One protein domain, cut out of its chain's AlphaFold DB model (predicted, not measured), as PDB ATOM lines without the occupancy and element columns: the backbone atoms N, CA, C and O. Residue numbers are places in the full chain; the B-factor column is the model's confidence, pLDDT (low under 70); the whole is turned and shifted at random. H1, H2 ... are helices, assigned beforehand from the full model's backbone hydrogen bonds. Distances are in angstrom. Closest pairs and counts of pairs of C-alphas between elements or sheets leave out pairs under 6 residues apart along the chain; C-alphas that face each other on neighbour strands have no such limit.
ATOM      1  N   GLY A  60      40.206 -33.482  34.140       91.31
ATOM      2  CA  GLY A  60      39.691 -32.724  35.283       91.31
ATOM      3  C   GLY A  60      38.167 -32.790  35.450       91.31
ATOM      4  O   GLY A  60      37.676 -32.726  36.578       91.31
ATOM      5  N   MET A  61      37.409 -32.947  34.359       94.19
ATOM      6  CA  MET A  61      35.956 -33.128  34.418       94.19
ATOM      7  C   MET A  61      35.600 -34.512  34.954       94.19
ATOM      8  O   MET A  61      34.744 -34.609  35.832       94.19
ATOM      9  N   ILE A  62      36.279 -35.560  34.480       95.62
ATOM     10  CA  ILE A  62      36.077 -36.930  34.967       95.62
ATOM     11  C   ILE A  62      36.379 -37.000  36.466       95.62
ATOM     12  O   ILE A  62      35.543 -37.467  37.240       95.62
ATOM     13  N   ASN A  63      37.491 -36.412  36.904       96.19
ATOM     14  CA  ASN A  63      37.871 -36.375  38.318       96.19
ATOM     15  C   ASN A  63      36.844 -35.636  39.181       96.19
ATOM     16  O   ASN A  63      36.543 -36.048  40.306       96.19
ATOM     17  N   LEU A  64      36.261 -34.558  38.654       97.06
ATOM     18  CA  LEU A  64      35.198 -33.830  39.337       97.06
ATOM     19  C   LEU A  64      33.928 -34.683  39.469       97.06
ATOM     20  O   LEU A  64      33.320 -34.705  40.542       97.06
ATOM     21  N   VAL A  65      33.550 -35.409  38.413       96.94
ATOM     22  CA  VAL A  65      32.407 -36.333  38.421       96.94
ATOM     23  C   VAL A  65      32.630 -37.457  39.428       96.94
ATOM     24  O   VAL A  65      31.762 -37.673  40.272       96.94
ATOM     25  N   VAL A  66      33.790 -38.119  39.410       97.94
ATOM     26  CA  VAL A  66      34.150 -39.172  40.378       97.94
ATOM     27  C   VAL A  66      34.037 -38.644  41.807       97.94
ATOM     28  O   VAL A  66      33.345 -39.235  42.638       97.94
ATOM     29  N   LYS A  67      34.638 -37.480  42.090       98.06
ATOM     30  CA  LYS A  67      34.614 -36.866  43.423       98.06
ATOM     31  C   LYS A  67      33.191 -36.655  43.933       98.06
ATOM     32  O   LYS A  67      32.870 -37.078  45.042       98.06
ATOM     33  N   TRP A  68      32.340 -35.986  43.158       98.19
ATOM     34  CA  TRP A  68      30.978 -35.682  43.606       98.19
ATOM     35  C   TRP A  68      30.078 -36.914  43.638       98.19
ATOM     36  O   TRP A  68      29.217 -37.011  44.515       98.19
ATOM     37  N   THR A  69      30.311 -37.875  42.748       97.62
ATOM     38  CA  THR A  69      29.612 -39.163  42.763       97.62
ATOM     39  C   THR A  69      29.924 -39.918  44.050       97.62
ATOM     40  O   THR A  69      28.998 -40.316  44.750       97.62
ATOM     41  N   ASN A  70      31.194 -39.999  44.451       97.94
ATOM     42  CA  ASN A  70      31.596 -40.655  45.700       97.94
ATOM     43  C   ASN A  70      31.076 -39.936  46.948       97.94
ATOM     44  O   ASN A  70      30.658 -40.588  47.904       97.94
ATOM     45  N   VAL A  71      30.996 -38.600  46.931       98.00
ATOM     46  CA  VAL A  71      30.313 -37.846  47.998       98.00
ATOM     47  C   VAL A  71      28.852 -38.292  48.123       98.00
ATOM     48  O   VAL A  71      28.384 -38.562  49.230       98.00
ATOM     49  N   LYS A  72      28.135 -38.425  47.002       96.69
ATOM     50  CA  LYS A  72      26.735 -38.872  47.002       96.69
ATOM     51  C   LYS A  72      26.559 -40.338  47.362       96.69
ATOM     52  O   LYS A  72      25.637 -40.654  48.112       96.69
ATOM     53  N   ILE A  73      27.442 -41.218  46.906       96.44
ATOM     54  CA  ILE A  73      27.451 -42.626  47.307       96.44
ATOM     55  C   ILE A  73      27.631 -42.726  48.820       96.44
ATOM     56  O   ILE A  73      26.851 -43.415  49.471       96.44
ATOM     57  N   ASN A  74      28.571 -41.978  49.399       96.31
ATOM     58  CA  ASN A  74      28.788 -41.970  50.842       96.31
ATOM     59  C   ASN A  74      27.560 -41.451  51.617       96.31
ATOM     60  O   ASN A  74      27.134 -42.079  52.585       96.31
ATOM     61  N   GLU A  75      26.931 -40.356  51.170       95.81
ATOM     62  CA  GLU A  75      25.669 -39.866  51.754       95.81
ATOM     63  C   GLU A  75      24.545 -40.918  51.692       95.81
ATOM     64  O   GLU A  75      23.759 -41.056  52.635       95.81
ATOM     65  N   CYS A  76      24.448 -41.657  50.585       94.56
ATOM     66  CA  CYS A  76      23.479 -42.736  50.416       94.56
ATOM     67  C   CYS A  76      23.805 -43.934  51.309       94.56
ATOM     68  O   CYS A  76      22.900 -44.450  51.961       94.56
ATOM     69  N   ARG A  77      25.077 -44.336  51.396       95.69
ATOM     70  CA  ARG A  77      25.563 -45.474  52.187       95.69
ATOM     71  C   ARG A  77      25.136 -45.371  53.648       95.69
ATOM     72  O   ARG A  77      24.655 -46.348  54.213       95.69
ATOM     73  N   MET A  78      25.188 -44.169  54.220       93.12
ATOM     74  CA  MET A  78      24.765 -43.904  55.602       93.12
ATOM     75  C   MET A  78      23.281 -44.200  55.882       93.12
ATOM     76  O   MET A  78      22.899 -44.319  57.045       93.12
ATOM     77  N   LYS A  79      22.438 -44.320  54.849       94.69
ATOM     78  CA  LYS A  79      20.998 -44.595  54.983       94.69
ATOM     79  C   LYS A  79      20.663 -46.089  55.007       94.69
ATOM     80  O   LYS A  79      19.533 -46.437  55.340       94.69
ATOM     81  N   TYR A  80      21.601 -46.962  54.643       93.94
ATOM     82  CA  TYR A  80      21.375 -48.406  54.582       93.94
ATOM     83  C   TYR A  80      21.860 -49.096  55.858       93.94
ATOM     84  O   TYR A  80      22.872 -48.717  56.444       93.94
ATOM     85  N   SER A  81      21.136 -50.139  56.278       93.38
ATOM     86  CA  SER A  81      21.512 -50.960  57.437       93.38
ATOM     87  C   SER A  81      22.796 -51.753  57.198       93.38
ATOM     88  O   SER A  81      23.558 -51.990  58.128       93.38
ATOM     89  N   ASP A  82      23.019 -52.165  55.950       93.56
ATOM     90  CA  ASP A  82      24.265 -52.764  55.491       93.56
ATOM     91  C   ASP A  82      24.956 -51.775  54.554       93.56
ATOM     92  O   ASP A  82      24.458 -51.474  53.468       93.56
ATOM     93  N   GLN A  83      26.079 -51.245  55.023       92.50
ATOM     94  CA  GLN A  83      26.860 -50.216  54.346       92.50
ATOM     95  C   GLN A  83      27.896 -50.799  53.378       92.50
ATOM     96  O   GLN A  83      28.459 -50.052  52.581       92.50
ATOM     97  N   ASN A  84      28.136 -52.112  53.422       92.75
ATOM     98  CA  ASN A  84      29.185 -52.788  52.649       92.75
ATOM     99  C   ASN A  84      28.644 -53.477  51.393       92.75
ATOM    100  O   ASN A  84      29.313 -54.322  50.799       92.75
ATOM    101  N   ARG A  85      27.418 -53.136  50.993       92.69
ATOM    102  CA  ARG A  85      26.817 -53.657  49.769       92.69
ATOM    103  C   ARG A  85      27.616 -53.209  48.552       92.69
ATOM    104  O   ARG A  85      28.089 -52.073  48.499       92.69
ATOM    105  N   HIS A  86      27.719 -54.086  47.557       92.12
ATOM    106  CA  HIS A  86      28.496 -53.814  46.351       92.12
ATOM    107  C   HIS A  86      27.987 -52.561  45.619       92.12
ATOM    108  O   HIS A  86      28.783 -51.743  45.162       92.12
ATOM    109  N   GLU A  87      26.673 -52.359  45.554       89.38
ATOM    110  CA  GLU A  87      26.061 -51.198  44.901       89.38
ATOM    111  C   GLU A  87      26.335 -49.858  45.607       89.38
ATOM    112  O   GLU A  87      26.031 -48.801  45.059       89.38
ATOM    113  N   LEU A  88      26.903 -49.889  46.816       93.94
ATOM    114  CA  LEU A  88      27.277 -48.709  47.594       93.94
ATOM    115  C   LEU A  88      28.790 -48.474  47.600       93.94
ATOM    116  O   LEU A  88      29.255 -47.674  48.411       93.94
ATOM    117  N   MET A  89      29.569 -49.169  46.770       95.06
ATOM    118  CA  MET A  89      31.013 -48.953  46.659       95.06
ATOM    119  C   MET A  89      31.333 -47.646  45.935       95.06
ATOM    120  O   MET A  89      30.567 -47.190  45.093       95.06
ATOM    121  N   ASP A  90      32.465 -47.037  46.292       96.75
ATOM    122  CA  ASP A  90      32.954 -45.842  45.607       96.75
ATOM    123  C   ASP A  90      33.320 -46.174  44.157       96.75
ATOM    124  O   ASP A  90      33.823 -47.259  43.863       96.75
ATOM    125  N   THR A  91      33.099 -45.209  43.269       96.81
ATOM    126  CA  THR A  91      33.441 -45.299  41.854       96.81
ATOM    127  C   THR A  91      34.823 -44.726  41.551       96.81
ATOM    128  O   THR A  91      35.380 -43.931  42.318       96.81
ATOM    129  N   ASN A  92      35.372 -45.114  40.404       96.81
ATOM    130  CA  ASN A  92      36.658 -44.651  39.887       96.81
ATOM    131  C   ASN A  92      36.527 -44.098  38.454       96.81
ATOM    132  O   ASN A  92      35.476 -44.172  37.818       96.81
ATOM    133  N   GLU A  93      37.614 -43.532  37.936       95.31
ATOM    134  CA  GLU A  93      37.653 -42.927  36.598       95.31
ATOM    135  C   GLU A  93      37.343 -43.934  35.481       95.31
ATOM    136  O   GLU A  93      36.661 -43.598  34.513       95.31
ATOM    137  N   ILE A  94      37.794 -45.185  35.627       94.25
ATOM    138  CA  ILE A  94      37.560 -46.249  34.642       94.25
ATOM    139  C   ILE A  94      36.064 -46.543  34.539       94.25
ATOM    140  O   ILE A  94      35.523 -46.617  33.438       94.25
ATOM    141  N   GLU A  95      35.381 -46.669  35.670       95.62
ATOM    142  CA  GLU A  95      33.941 -46.917  35.723       95.62
ATOM    143  C   GLU A  95      33.134 -45.768  35.119       95.62
ATOM    144  O   GLU A  95      32.203 -46.022  34.355       95.62
ATOM    145  N   ILE A  96      33.517 -44.516  35.385       95.94
ATOM    146  CA  ILE A  96      32.882 -43.352  34.753       95.94
ATOM    147  C   ILE A  96      33.099 -43.365  33.235       95.94
ATOM    148  O   ILE A  96      32.147 -43.147  32.485       95.94
ATOM    149  N   ASN A  97      34.303 -43.685  32.759       93.12
ATOM    150  CA  ASN A  97      34.578 -43.798  31.324       93.12
ATOM    151  C   ASN A  97      33.767 -44.927  30.667       93.12
ATOM    152  O   ASN A  97      33.198 -44.740  29.590       93.12
ATOM    153  N   VAL A  98      33.643 -46.080  31.329       94.06
ATOM    154  CA  VAL A  98      32.795 -47.186  30.861       94.06
ATOM    155  C   VAL A  98      31.325 -46.766  30.827       94.06
ATOM    156  O   VAL A  98      30.637 -47.028  29.840       94.06
ATOM    157  N   PHE A  99      30.843 -46.073  31.858       94.94
ATOM    158  CA  PHE A  99      29.478 -45.558  31.914       94.94
ATOM    159  C   PHE A  99      29.183 -44.586  30.764       94.94
ATOM    160  O   PHE A  99      28.164 -44.729  30.088       94.94
ATOM    161  N   LEU A 100      30.092 -43.651  30.472       93.38
ATOM    162  CA  LEU A 100      29.975 -42.747  29.323       93.38
ATOM    163  C   LEU A 100      29.967 -43.509  27.990       93.38
ATOM    164  O   LEU A 100      29.163 -43.193  27.112       93.38
ATOM    165  N   GLY A 101      30.793 -44.547  27.854       91.19
ATOM    166  CA  GLY A 101      30.786 -45.433  26.689       91.19
ATOM    167  C   GLY A 101      29.442 -46.145  26.495       91.19
ATOM    168  O   GLY A 101      28.925 -46.190  25.378       91.19
ATOM    169  N   ILE A 102      28.834 -46.635  27.579       94.75
ATOM    170  CA  ILE A 102      27.492 -47.241  27.554       94.75
ATOM    171  C   ILE A 102      26.444 -46.207  27.133       94.75
ATOM    172  O   ILE A 102      25.593 -46.512  26.295       94.75
ATOM    173  N   LEU A 103      26.513 -44.979  27.659       93.44
ATOM    174  CA  LEU A 103      25.601 -43.903  27.266       93.44
ATOM    175  C   LEU A 103      25.726 -43.588  25.773       93.44
ATOM    176  O   LEU A 103      24.713 -43.540  25.075       93.44
ATOM    177  N   PHE A 104      26.951 -43.449  25.268       90.44
ATOM    178  CA  PHE A 104      27.200 -43.201  23.850       90.44
ATOM    179  C   PHE A 104      26.662 -44.335  22.972       90.44
ATOM    180  O   PHE A 104      25.945 -44.086  22.004       90.44
ATOM    181  N   TYR A 105      26.929 -45.586  23.353       90.56
ATOM    182  CA  TYR A 105      26.394 -46.760  22.667       90.56
ATOM    183  C   TYR A 105      24.859 -46.746  22.636       90.56
ATOM    184  O   TYR A 105      24.265 -46.901  21.572       90.56
ATOM    185  N   SER A 106      24.207 -46.482  23.771       94.81
ATOM    186  CA  SER A 106      22.739 -46.443  23.854       94.81
ATOM    187  C   SER A 106      22.107 -45.287  23.072       94.81
ATOM    188  O   SER A 106      20.973 -45.395  22.618       94.81
ATOM    189  N   ALA A 107      22.832 -44.181  22.886       91.69
ATOM    190  CA  ALA A 107      22.369 -43.062  22.071       91.69
ATOM    191  C   ALA A 107      22.400 -43.387  20.568       91.69
ATOM    192  O   ALA A 107      21.579 -42.872  19.810       91.69
ATOM    193  N   VAL A 108      23.342 -44.232  20.138       90.62
ATOM    194  CA  VAL A 108      23.487 -44.655  18.738       90.62
ATOM    195  C   VAL A 108      22.534 -45.801  18.404       90.62
ATOM    196  O   VAL A 108      21.894 -45.790  17.351       90.62
ATOM    197  N   PHE A 109      22.432 -46.787  19.292       87.44
ATOM    198  CA  PHE A 109      21.612 -47.977  19.099       87.44
ATOM    199  C   PHE A 109      20.315 -47.837  19.899       87.44
ATOM    200  O   PHE A 109      20.291 -48.083  21.103       87.44
ATOM    201  N   ARG A 110      19.255 -47.401  19.210       67.44
ATOM    202  CA  ARG A 110      17.902 -47.243  19.757       67.44
ATOM    203  C   ARG A 110      17.078 -48.522  19.649       67.44
ATOM    204  O   ARG A 110      17.171 -49.187  18.594       67.44
TER     205      ARG A 110
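Overview. This is residues 60 to 110 of the 110 residues of an uncharacterized protein of Araneus ventricosus (UniProt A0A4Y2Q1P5). Two helices meet near their first residues in a wide L, and the link between them folds back alongside H1 from its far end to the corner. The second arm, H2, sticks out with residues 98 to 108, followed by 109 and 110. The printed part has 51 residues with two named helices, H1 then H2, and no named strand; its class is all helix. It is loose, with a radius of gyration of the C-alphas of 13.2 A, and flat, spanning 39 by 27 by 14 A.

Along the chain. H1 is residues 60 to 77, 25.5 A long, beginning at C-alpha 60 (39.691, -32.724, 35.283). H2 is residues 93 to 108, 22.9 A long, ending at C-alpha 108 (23.487, -44.655, 18.738).

Arrangement. H1 with residues 62 to 66 alone touches H2 with residues 93 to 97 alone. Their closest C-alphas, of Val 66 and Glu 93, are 6.4 A apart. Their lines are about perpendicular, at 80 degrees. In H1 and H2 every O i to N i+4 pair is within hydrogen-bond range.

Size, cuts and confidence. The two C-alphas farthest apart, of Ser 81 and Val 108, are 39.3 A apart. The link H1 to H2, 15 residues, is long. The printed part has no cut. Residue 110 is under pLDDT 70.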